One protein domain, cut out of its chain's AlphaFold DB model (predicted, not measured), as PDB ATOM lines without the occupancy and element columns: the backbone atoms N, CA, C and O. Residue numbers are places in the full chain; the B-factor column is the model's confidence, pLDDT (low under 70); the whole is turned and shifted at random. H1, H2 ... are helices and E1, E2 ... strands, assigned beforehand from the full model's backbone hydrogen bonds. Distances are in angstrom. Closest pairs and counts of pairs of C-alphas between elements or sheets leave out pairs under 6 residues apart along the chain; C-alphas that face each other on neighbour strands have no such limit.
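What this domain is: This is residues 36 to 53 and 73 to 137 of the 189 residues of an uncharacterized protein of Zea mays (UniProt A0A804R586). A three-stranded parallel sheet, order E2 E3 E4, has helices H1 and H2 over one face, two layers, its other face bare; short E1 lies beyond the helices. The printed part has 83 residues, ordered E1 E2 H1 E3 H2 E4, class mixed. It is compact, radius of gyration of the C-alphas 12.3 A, spanning 34 by 28 by 17 A.

How they stand to each other: E3, residues 106 to 112, is parallel to E2, residues 75 to 81, and to E4, residues 130 to 134; N 77 and O 107, 2.9 A, and N 133 and O 110, 2.7 A, are within hydrogen-bond range. H1, residues 86 to 99, is on the sheet, height 10.2 A, over E2 and E3. H2, residues 115 to 124, is on the same face, height 8.8 A; its closest C-alphas to E4 are Gly 118 and Ala 132, 5.7 A. The strand-helix-strand units E2, H1, E3 and E3, H2, E4, parallel neighbours with a helix between, have right-handed crossovers. Every O i to N i+4 pair is within range in H1, 5 of 6 in H2.

Where its parts are: E1, residues 44 to 46, begins at C-alpha 44 (-10.491, 6.516, -10.805). H1 is 19.9 A long, E2 18.7 A. E4 ends at C-alpha 134 (-13.488, 12.777, -32.430).

The domain as a whole: Residues 54 to 72 are not printed; C-alphas 53 and 73 are 13.8 A apart. Residues 36 to 43 and 136 to 137 have pLDDT under 70.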
ATOM      1  N   ILE A  36      -9.767   1.601 -12.529       61.19
ATOM      2  CA  ILE A  36      -8.982   2.029 -13.683       61.19
ATOM      3  C   ILE A  36      -8.604   3.491 -13.456       61.19
ATOM      4  O   ILE A  36      -9.476   4.329 -13.211       61.19
ATOM      5  N   ALA A  37      -7.307   3.792 -13.521       56.56
ATOM      6  CA  ALA A  37      -6.819   5.163 -13.488       56.56
ATOM      7  C   ALA A  37      -7.289   5.883 -14.760       56.56
ATOM      8  O   ALA A  37      -6.822   5.579 -15.857       56.56
ATOM      9  N   GLY A  38      -8.252   6.795 -14.617       53.91
ATOM     10  CA  GLY A  38      -8.688   7.661 -15.700       53.91
ATOM     11  C   GLY A  38      -7.687   8.796 -15.902       53.91
ATOM     12  O   GLY A  38      -7.287   9.453 -14.940       53.91
ATOM     13  N   GLY A  39      -7.261   8.999 -17.149       55.12
ATOM     14  CA  GLY A  39      -6.364  10.087 -17.533       55.12
ATOM     15  C   GLY A  39      -6.899  11.488 -17.195       55.12
ATOM     16  O   GLY A  39      -8.086  11.679 -16.937       55.12
ATOM     17  N   ALA A  40      -5.962  12.441 -17.192       50.91
ATOM     18  CA  ALA A  40      -6.051  13.892 -16.960       50.91
ATOM     19  C   ALA A  40      -6.281  14.406 -15.522       50.91
ATOM     20  O   ALA A  40      -5.662  15.404 -15.153       50.91
ATOM     21  N   ARG A  41      -7.080  13.752 -14.663       55.50
ATOM     22  CA  ARG A  41      -7.400  14.311 -13.318       55.50
ATOM     23  C   ARG A  41      -7.362  13.340 -12.134       55.50
ATOM     24  O   ARG A  41      -7.854  13.668 -11.059       55.50
ATOM     25  N   GLY A  42      -6.801  12.142 -12.304       62.53
ATOM     26  CA  GLY A  42      -6.739  11.151 -11.219       62.53
ATOM     27  C   GLY A  42      -8.111  10.597 -10.817       62.53
ATOM     28  O   GLY A  42      -8.247   9.975  -9.764       62.53
ATOM     29  N   VAL A  43      -9.136  10.800 -11.653       67.12
ATOM     30  CA  VAL A  43     -10.473  10.250 -11.426       67.12
ATOM     31  C   VAL A  43     -10.420   8.762 -11.729       67.12
ATOM     32  O   VAL A  43     -10.189   8.341 -12.861       67.12
ATOM     33  N   ALA A  44     -10.606   7.954 -10.695       77.50
ATOM     34  CA  ALA A  44     -10.491   6.516 -10.805       77.50
ATOM     35  C   ALA A  44     -11.890   5.885 -10.905       77.50
ATOM     36  O   ALA A  44     -12.726   6.025 -10.008       77.50
ATOM     37  N   PHE A  45     -12.140   5.181 -12.008       83.12
ATOM     38  CA  PHE A  45     -13.436   4.570 -12.304       83.12
ATOM     39  C   PHE A  45     -13.413   3.078 -12.008       83.12
ATOM     40  O   PHE A  45     -12.433   2.392 -12.294       83.12
ATOM     41  N   ARG A  46     -14.507   2.546 -11.464       87.00
ATOM     42  CA  ARG A  46     -14.675   1.100 -11.318       87.00
ATOM     43  C   ARG A  46     -15.137   0.516 -12.648       87.00
ATOM     44  O   ARG A  46     -16.054   1.051 -13.264       87.00
ATOM     45  N   ARG A  47     -14.534  -0.599 -13.057       89.50
ATOM     46  CA  ARG A  47     -15.019  -1.375 -14.204       89.50
ATOM     47  C   ARG A  47     -16.456  -1.848 -13.953       89.50
ATOM     48  O   ARG A  47     -16.744  -2.414 -12.898       89.50
ATOM     49  N   ALA A  48     -17.335  -1.614 -14.920       89.44
ATOM     50  CA  ALA A  48     -18.726  -2.027 -14.873       89.44
ATOM     51  C   ALA A  48     -18.858  -3.556 -15.019       89.44
ATOM     52  O   ALA A  48     -18.046  -4.177 -15.717       89.44
ATOM     53  N   PRO A  49     -19.859  -4.170 -14.362       90.00
ATOM     54  CA  PRO A  49     -20.185  -5.573 -14.576       90.00
ATOM     55  C   PRO A  49     -20.685  -5.813 -16.013       90.00
ATOM     56  O   PRO A  49     -21.024  -4.859 -16.718       90.00
ATOM     57  N   PRO A  50     -20.729  -7.076 -16.465       88.75
ATOM     58  CA  PRO A  50     -21.400  -7.422 -17.709       88.75
ATOM     59  C   PRO A  50     -22.904  -7.117 -17.633       88.75
ATOM     60  O   PRO A  50     -23.514  -7.281 -16.576       88.75
ATOM     61  N   PHE A  51     -23.495  -6.697 -18.753       88.94
ATOM     62  CA  PHE A  51     -24.929  -6.409 -18.869       88.94
ATOM     63  C   PHE A  51     -25.528  -7.318 -19.938       88.94
ATOM     64  O   PHE A  51     -25.112  -7.248 -21.090       88.94
ATOM     65  N   CYS A  52     -26.491  -8.156 -19.554       88.44
ATOM     66  CA  CYS A  52     -27.096  -9.151 -20.439       88.44
ATOM     67  C   CYS A  52     -28.541  -8.779 -20.782       88.44
ATOM     68  O   CYS A  52     -29.244  -8.172 -19.971       88.44
ATOM     69  N   ASN A  53     -28.991  -9.195 -21.964       89.44
ATOM     70  CA  ASN A  53     -30.388  -9.086 -22.375       89.44
ATOM     71  C   ASN A  53     -31.328  -9.950 -21.524       89.44
ATOM     72  O   ASN A  53     -30.969 -11.035 -21.062       89.44
ATOM     73  N   TRP A  73     -32.858  -2.269 -35.571       79.75
ATOM     74  CA  TRP A  73     -33.239  -2.682 -34.217       79.75
ATOM     75  C   TRP A  73     -32.387  -2.017 -33.123       79.75
ATOM     76  O   TRP A  73     -32.691  -2.174 -31.940       79.75
ATOM     77  N   LEU A  74     -31.329  -1.287 -33.503       85.94
ATOM     78  CA  LEU A  74     -30.441  -0.616 -32.561       85.94
ATOM     79  C   LEU A  74     -31.002   0.737 -32.122       85.94
ATOM     80  O   LEU A  74     -31.400   1.581 -32.928       85.94
ATOM     81  N   VAL A  75     -30.941   0.982 -30.818       89.62
ATOM     82  CA  VAL A  75     -31.217   2.290 -30.230       89.62
ATOM     83  C   VAL A  75     -29.911   3.070 -30.178       89.62
ATOM     84  O   VAL A  75     -29.037   2.797 -29.356       89.62
ATOM     85  N   HIS A  76     -29.771   4.057 -31.060       89.62
ATOM     86  CA  HIS A  76     -28.591   4.916 -31.092       89.62
ATOM     87  C   HIS A  76     -28.710   6.070 -30.095       89.62
ATOM     88  O   HIS A  76     -29.615   6.898 -30.198       89.62
ATOM     89  N   ILE A  77     -27.754   6.169 -29.173       91.62
ATOM     90  CA  ILE A  77     -27.656   7.262 -28.200       91.62
ATOM     91  C   ILE A  77     -26.380   8.044 -28.480       91.62
ATOM     92  O   ILE A  77     -25.288   7.494 -28.398       91.62
ATOM     93  N   ALA A  78     -26.502   9.331 -28.797       90.62
ATOM     94  CA  ALA A  78     -25.354  10.219 -28.942       90.62
ATOM     95  C   ALA A  78     -25.144  11.029 -27.658       90.62
ATOM     96  O   ALA A  78     -26.083  11.643 -27.155       90.62
ATOM     97  N   ILE A  79     -23.914  11.046 -27.147       89.88
ATOM     98  CA  ILE A  79     -23.534  11.786 -25.939       89.88
ATOM     99  C   ILE A  79     -22.219  12.529 -26.181       89.88
ATOM    100  O   ILE A  79     -21.278  11.989 -26.759       89.88
ATOM    101  N   THR A  80     -22.156  13.783 -25.751       88.06
ATOM    102  CA  THR A  80     -20.916  14.562 -25.712       88.06
ATOM    103  C   THR A  80     -20.135  14.217 -24.457       88.06
ATOM    104  O   THR A  80     -20.705  14.159 -23.369       88.06
ATOM    105  N   LEU A  81     -18.837  13.975 -24.611       87.12
ATOM    106  CA  LEU A  81     -17.955  13.579 -23.529       87.12
ATOM    107  C   LEU A  81     -16.751  14.511 -23.467       87.12
ATOM    108  O   LEU A  81     -15.959  14.596 -24.407       87.12
ATOM    109  N   ASP A  82     -16.614  15.160 -22.325       83.94
ATOM    110  CA  ASP A  82     -15.480  15.978 -21.940       83.94
ATOM    111  C   ASP A  82     -14.960  15.541 -20.566       83.94
ATOM    112  O   ASP A  82     -15.549  14.700 -19.881       83.94
ATOM    113  N   GLU A  83     -13.819  16.089 -20.167       82.44
ATOM    114  CA  GLU A  83     -13.202  15.754 -18.884       82.44
ATOM    115  C   GLU A  83     -13.995  16.284 -17.685       82.44
ATOM    116  O   GLU A  83     -13.978  15.673 -16.617       82.44
ATOM    117  N   GLU A  84     -14.683  17.417 -17.847       82.88
ATOM    118  CA  GLU A  84     -15.426  18.071 -16.770       82.88
ATOM    119  C   GLU A  84     -16.712  17.313 -16.417       82.88
ATOM    120  O   GLU A  84     -16.978  17.078 -15.235       82.88
ATOM    121  N   TYR A  85     -17.457  16.825 -17.415       84.25
ATOM    122  CA  TYR A  85     -18.670  16.035 -17.193       84.25
ATOM    123  C   TYR A  85     -18.422  14.523 -17.216       84.25
ATOM    124  O   TYR A  85     -19.372  13.761 -17.026       84.25
ATOM    125  N   LEU A  86     -17.174  14.055 -17.353       87.25
ATOM    126  CA  LEU A  86     -16.823  12.630 -17.445       87.25
ATOM    127  C   LEU A  86     -17.489  11.770 -16.362       87.25
ATOM    128  O   LEU A  86     -18.058  10.719 -16.657       87.25
ATOM    129  N   ARG A  87     -17.464  12.225 -15.103       89.50
ATOM    130  CA  ARG A  87     -18.080  11.499 -13.980       89.50
ATOM    131  C   ARG A  87     -19.595  11.357 -14.149       89.50
ATOM    132  O   ARG A  87     -20.135  10.282 -13.896       89.50
ATOM    133  N   GLY A  88     -20.264  12.428 -14.569       90.38
ATOM    134  CA  GLY A  88     -21.703  12.432 -14.831       90.38
ATOM    135  C   GLY A  88     -22.059  11.566 -16.035       90.38
ATOM    136  O   GLY A  88     -22.964  10.740 -15.951       90.38
ATOM    137  N   SER A  89     -21.289  11.674 -17.117       91.50
ATOM    138  CA  SER A  89     -21.486  10.903 -18.344       91.50
ATOM    139  C   SER A  89     -21.297   9.403 -18.124       91.50
ATOM    140  O   SER A  89     -22.122   8.614 -18.578       91.50
ATOM    141  N   VAL A  90     -20.276   8.987 -17.365       92.06
ATOM    142  CA  VAL A  90     -20.087   7.573 -16.989       92.06
ATOM    143  C   VAL A  90     -21.266   7.065 -16.153       92.06
ATOM    144  O   VAL A  90     -21.778   5.978 -16.419       92.06
ATOM    145  N   ALA A  91     -21.746   7.848 -15.183       93.00
ATOM    146  CA  ALA A  91     -22.916   7.472 -14.390       93.00
ATOM    147  C   ALA A  91     -24.193   7.374 -15.246       93.00
ATOM    148  O   ALA A  91     -24.980   6.445 -15.069       93.00
ATOM    149  N   ALA A  92     -24.378   8.285 -16.205       94.25
ATOM    150  CA  ALA A  92     -25.508   8.268 -17.126       94.25
ATOM    151  C   ALA A  92     -25.489   7.026 -18.027       94.25
ATOM    152  O   ALA A  92     -26.504   6.338 -18.134       94.25
ATOM    153  N   VAL A  93     -24.333   6.685 -18.609       94.81
ATOM    154  CA  VAL A  93     -24.162   5.460 -19.409       94.81
ATOM    155  C   VAL A  93     -24.484   4.228 -18.568       94.81
ATOM    156  O   VAL A  93     -25.288   3.399 -18.990       94.81
ATOM    157  N   HIS A  94     -23.933   4.136 -17.353       94.00
ATOM    158  CA  HIS A  94     -24.238   3.030 -16.446       94.00
ATOM    159  C   HIS A  94     -25.739   2.943 -16.151       94.00
ATOM    160  O   HIS A  94     -26.311   1.862 -16.215       94.00
ATOM    161  N   SER A  95     -26.392   4.075 -15.875       95.06
ATOM    162  CA  SER A  95     -27.827   4.120 -15.594       95.06
ATOM    163  C   SER A  95     -28.662   3.627 -16.772       95.06
ATOM    164  O   SER A  95     -29.603   2.867 -16.559       95.06
ATOM    165  N   VAL A  96     -28.333   4.036 -17.999       94.94
ATOM    166  CA  VAL A  96     -29.057   3.596 -19.198       94.94
ATOM    167  C   VAL A  96     -28.948   2.085 -19.361       94.94
ATOM    168  O   VAL A  96     -29.965   1.416 -19.504       94.94
ATOM    169  N   VAL A  97     -27.731   1.541 -19.306       93.38
ATOM    170  CA  VAL A  97     -27.496   0.113 -19.557       93.38
ATOM    171  C   VAL A  97     -28.041  -0.751 -18.412       93.38
ATOM    172  O   VAL A  97     -28.620  -1.801 -18.664       93.38
ATOM    173  N   GLN A  98     -27.941  -0.286 -17.163       93.56
ATOM    174  CA  GLN A  98     -28.469  -0.988 -15.989       93.56
ATOM    175  C   GLN A  98     -30.002  -1.086 -15.981       93.56
ATOM    176  O   GLN A  98     -30.542  -2.057 -15.457       93.56
ATOM    177  N   HIS A  99     -30.702  -0.083 -16.515       93.56
ATOM    178  CA  HIS A  99     -32.170  -0.035 -16.507       93.56
ATOM    179  C   HIS A  99     -32.795  -0.403 -17.862       93.56
ATOM    180  O   HIS A  99     -34.019  -0.393 -18.000       93.56
ATOM    181  N   ALA A 100     -31.982  -0.741 -18.865       91.75
ATOM    182  CA  ALA A 100     -32.461  -1.275 -20.130       91.75
ATOM    183  C   ALA A 100     -32.815  -2.761 -19.980       91.75
ATOM    184  O   ALA A 100     -32.059  -3.531 -19.395       91.75
ATOM    185  N   ARG A 101     -33.939  -3.191 -20.570       90.50
ATOM    186  CA  ARG A 101     -34.254  -4.629 -20.693       90.50
ATOM    187  C   ARG A 101     -33.310  -5.355 -21.654       90.50
ATOM    188  O   ARG A 101     -32.965  -6.507 -21.419       90.50
ATOM    189  N   CYS A 102     -32.906  -4.668 -22.722       90.62
ATOM    190  CA  CYS A 102     -32.024  -5.186 -23.765       90.62
ATOM    191  C   CYS A 102     -30.800  -4.265 -23.904       90.62
ATOM    192  O   CYS A 102     -30.765  -3.432 -24.808       90.62
ATOM    193  N   PRO A 103     -29.822  -4.317 -22.986       90.12
ATOM    194  CA  PRO A 103     -28.636  -3.463 -23.042       90.12
ATOM    195  C   PRO A 103     -27.816  -3.635 -24.330       90.12
ATOM    196  O   PRO A 103     -27.188  -2.679 -24.782       90.12
ATOM    197  N   GLU A 104     -27.844  -4.809 -24.961       87.62
ATOM    198  CA  GLU A 104     -27.064  -5.083 -26.175       87.62
ATOM    199  C   GLU A 104     -27.664  -4.453 -27.444       87.62
ATOM    200  O   GLU A 104     -26.971  -4.338 -28.462       87.62
ATOM    201  N   SER A 105     -28.931  -4.013 -27.383       87.81
ATOM    202  CA  SER A 105     -29.577  -3.250 -28.458       87.81
ATOM    203  C   SER A 105     -29.239  -1.761 -28.426       87.81
ATOM    204  O   SER A 105     -29.573  -1.031 -29.359       87.81
ATOM    205  N   VAL A 106     -28.562  -1.287 -27.378       90.81
ATOM    206  CA  VAL A 106     -28.183   0.118 -27.239       90.81
ATOM    207  C   VAL A 106     -26.797   0.342 -27.839       90.81
ATOM    208  O   VAL A 106     -25.821  -0.312 -27.471       90.81
ATOM    209  N   PHE A 107     -26.694   1.308 -28.750       91.06
ATOM    210  CA  PHE A 107     -25.442   1.697 -29.387       91.06
ATOM    211  C   PHE A 107     -25.092   3.147 -29.055       91.06
ATOM    212  O   PHE A 107     -25.819   4.072 -29.422       91.06
ATOM    213  N   PHE A 108     -23.944   3.365 -28.415       92.31
ATOM    214  CA  PHE A 108     -23.508   4.706 -28.033       92.31
ATOM    215  C   PHE A 108     -22.608   5.355 -29.091       92.31
ATOM    216  O   PHE A 108     -21.651   4.759 -29.585       92.31
ATOM    217  N   HIS A 109     -22.864   6.622 -29.395       91.12
ATOM    218  CA  HIS A 109     -21.971   7.492 -30.152       91.12
ATOM    219  C   HIS A 109     -21.403   8.541 -29.197       91.12
ATOM    220  O   HIS A 109     -22.113   9.454 -28.778       91.12
ATOM    221  N   PHE A 110     -20.130   8.408 -28.835       89.88
ATOM    222  CA  PHE A 110     -19.441   9.362 -27.968       89.88
ATOM    223  C   PHE A 110     -18.777  10.438 -28.817       89.88
ATOM    224  O   PHE A 110     -17.894  10.135 -29.615       89.88
ATOM    225  N   LEU A 111     -19.176  11.690 -28.638       87.69
ATOM    226  CA  LEU A 111     -18.506  12.846 -29.222       87.69
ATOM    227  C   LEU A 111     -17.432  13.305 -28.242       87.69
ATOM    228  O   LEU A 111     -17.760  13.890 -27.213       87.69
ATOM    229  N   VAL A 112     -16.174  12.994 -28.542       85.62
ATOM    230  CA  VAL A 112     -15.041  13.242 -27.640       85.62
ATOM    231  C   VAL A 112     -14.187  14.404 -28.138       85.62
ATOM    232  O   VAL A 112     -13.933  14.518 -29.340       85.62
ATOM    233  N   SER A 113     -13.722  15.247 -27.213       76.81
ATOM    234  CA  SER A 113     -12.709  16.278 -27.484       76.81
ATOM    235  C   SER A 113     -11.274  15.758 -27.407       76.81
ATOM    236  O   SER A 113     -10.386  16.376 -27.978       76.81
ATOM    237  N   ASP A 114     -11.050  14.638 -26.716       79.19
ATOM    238  CA  ASP A 114      -9.755  13.965 -26.573       79.19
ATOM    239  C   ASP A 114      -9.935  12.466 -26.885       79.19
ATOM    240  O   ASP A 114     -10.838  11.838 -26.317       79.19
ATOM    241  N   PRO A 115      -9.123  11.857 -27.775       77.81
ATOM    242  CA  PRO A 115      -9.138  10.410 -27.989       77.81
ATOM    243  C   PRO A 115      -8.986   9.581 -26.699       77.81
ATOM    244  O   PRO A 115      -9.616   8.525 -26.602       77.81
ATOM    245  N   GLY A 116      -8.236  10.056 -25.696       82.56
ATOM    246  CA  GLY A 116      -8.005   9.334 -24.437       82.56
ATOM    247  C   GLY A 116      -9.284   9.057 -23.633       82.56
ATOM    248  O   GLY A 116      -9.377   8.053 -22.921       82.56
ATOM    249  N   LEU A 117     -10.320   9.884 -23.807       85.69
ATOM    250  CA  LEU A 117     -11.632   9.671 -23.187       85.69
ATOM    251  C   LEU A 117     -12.338   8.426 -23.740       85.69
ATOM    252  O   LEU A 117     -13.033   7.725 -23.004       85.69
ATOM    253  N   GLY A 118     -12.141   8.112 -25.023       87.00
ATOM    254  CA  GLY A 118     -12.714   6.915 -25.642       87.00
ATOM    255  C   GLY A 118     -12.134   5.622 -25.065       87.00
ATOM    256  O   GLY A 118     -12.869   4.655 -24.846       87.00
ATOM    257  N   ASP A 119     -10.835   5.610 -24.772       87.69
ATOM    258  CA  ASP A 119     -10.160   4.460 -24.164       87.69
ATOM    259  C   ASP A 119     -10.571   4.265 -22.706       87.69
ATOM    260  O   ASP A 119     -10.790   3.133 -22.265       87.69
ATOM    261  N   LEU A 120     -10.786   5.364 -21.981       88.69
ATOM    262  CA  LEU A 120     -11.338   5.328 -20.633       88.69
ATOM    263  C   LEU A 120     -12.731   4.692 -20.622       88.69
ATOM    264  O   LEU A 120     -12.971   3.766 -19.846       88.69
ATOM    265  N   VAL A 121     -13.631   5.122 -21.512       89.81
ATOM    266  CA  VAL A 121     -14.973   4.523 -21.624       89.81
ATOM    267  C   VAL A 121     -14.884   3.029 -21.937       89.81
ATOM    268  O   VAL A 121     -15.601   2.243 -21.321       89.81
ATOM    269  N   ARG A 122     -13.970   2.610 -22.824       90.38
ATOM    270  CA  ARG A 122     -13.745   1.186 -23.134       90.38
ATOM    271  C   ARG A 122     -13.255   0.390 -21.931       90.38
ATOM    272  O   ARG A 122     -13.652  -0.758 -21.743       90.38
ATOM    273  N   ALA A 123     -12.387   0.984 -21.122       89.81
ATOM    274  CA  ALA A 123     -11.876   0.338 -19.928       89.81
ATOM    275  C   ALA A 123     -12.992   0.166 -18.879       89.81
ATOM    276  O   ALA A 123     -13.132  -0.921 -18.302       89.81
ATOM    277  N   VAL A 124     -13.808   1.211 -18.675       91.31
ATOM    278  CA  VAL A 124     -14.935   1.217 -17.728       91.31
ATOM    279  C   VAL A 124     -16.057   0.284 -18.177       91.31
ATOM    280  O   VAL A 124     -16.561  -0.468 -17.348       91.31
ATOM    281  N   PHE A 125     -16.412   0.272 -19.463       92.19
ATOM    282  CA  PHE A 125     -17.502  -0.534 -20.016       92.19
ATOM    283  C   PHE A 125     -17.017  -1.455 -21.152       92.19
ATOM    284  O   PHE A 125     -17.221  -1.154 -22.330       92.19
ATOM    285  N   PRO A 126     -16.401  -2.609 -20.838       89.31
ATOM    286  CA  PRO A 126     -15.779  -3.469 -21.850       89.31
ATOM    287  C   PRO A 126     -16.763  -4.090 -22.845       89.31
ATOM    288  O   PRO A 126     -16.394  -4.358 -23.983       89.31
ATOM    289  N   GLN A 127     -17.997  -4.347 -22.408       86.50
ATOM    290  CA  GLN A 127     -19.037  -4.991 -23.221       86.50
ATOM    291  C   GLN A 127     -19.933  -3.987 -23.952       86.50
ATOM    292  O   GLN A 127     -20.804  -4.379 -24.725       86.50
ATOM    293  N   LEU A 128     -19.735  -2.687 -23.718       89.69
ATOM    294  CA  LEU A 128     -20.569  -1.663 -24.324       89.69
ATOM    295  C   LEU A 128     -20.246  -1.510 -25.804       89.69
ATOM    296  O   LEU A 128     -19.091  -1.333 -26.202       89.69
ATOM    297  N   ARG A 129     -21.292  -1.493 -26.625       88.44
ATOM    298  CA  ARG A 129     -21.171  -1.230 -28.054       88.44
ATOM    299  C   ARG A 129     -21.185   0.270 -28.286       88.44
ATOM    300  O   ARG A 129     -22.192   0.940 -28.054       88.44
ATOM    301  N   PHE A 130     -20.053   0.805 -28.731       90.88
ATOM    302  CA  PHE A 130     -19.954   2.232 -28.984       90.88
ATOM    303  C   PHE A 130     -18.964   2.608 -30.078       90.88
ATOM    304  O   PHE A 130     -18.026   1.873 -30.395       90.88
ATOM    305  N   LYS A 131     -19.149   3.821 -30.597       88.75
ATOM    306  CA  LYS A 131     -18.218   4.508 -31.487       88.75
ATOM    307  C   LYS A 131     -17.811   5.843 -30.873       88.75
ATOM    308  O   LYS A 131     -18.667   6.659 -30.550       88.75
ATOM    309  N   ALA A 132     -16.508   6.063 -30.719       87.06
ATOM    310  CA  ALA A 132     -15.970   7.368 -30.357       87.06
ATOM    311  C   ALA A 132     -15.724   8.176 -31.639       87.06
ATOM    312  O   ALA A 132     -14.913   7.795 -32.485       87.06
ATOM    313  N   CYS A 133     -16.457   9.270 -31.793       84.00
ATOM    314  CA  CYS A 133     -16.299  10.246 -32.856       84.00
ATOM    315  C   CYS A 133     -15.516  11.434 -32.299       84.00
ATOM    316  O   CYS A 133     -15.992  12.148 -31.419       84.00
ATOM    317  N   TYR A 134     -14.308  11.640 -32.818       79.50
ATOM    318  CA  TYR A 134     -13.488  12.777 -32.430       79.50
ATOM    319  C   TYR A 134     -14.017  14.062 -33.067       79.50
ATOM    320  O   TYR A 134     -14.194  14.133 -34.292       79.50
ATOM    321  N   LEU A 135     -14.267  15.066 -32.233       71.56
ATOM    322  CA  LEU A 135     -14.745  16.365 -32.672       71.56
ATOM    323  C   LEU A 135     -13.557  17.248 -33.067       71.56
ATOM    324  O   LEU A 135     -12.988  17.958 -32.244       71.56
ATOM    325  N   ASP A 136     -13.192  17.229 -34.348       65.94
ATOM    326  CA  ASP A 136     -12.207  18.175 -34.869       65.94
ATOM    327  C   ASP A 136     -12.843  19.562 -35.042       65.94
ATOM    328  O   ASP A 136     -13.598  19.831 -35.984       65.94
ATOM    329  N   LEU A 137     -12.519  20.451 -34.106       62.06
ATOM    330  CA  LEU A 137     -12.970  21.839 -34.089       62.06
ATOM    331  C   LEU A 137     -12.542  22.608 -35.345       62.06
ATOM    332  O   LEU A 137     -13.261  23.513 -35.769       62.06
TER     333      LEU A 137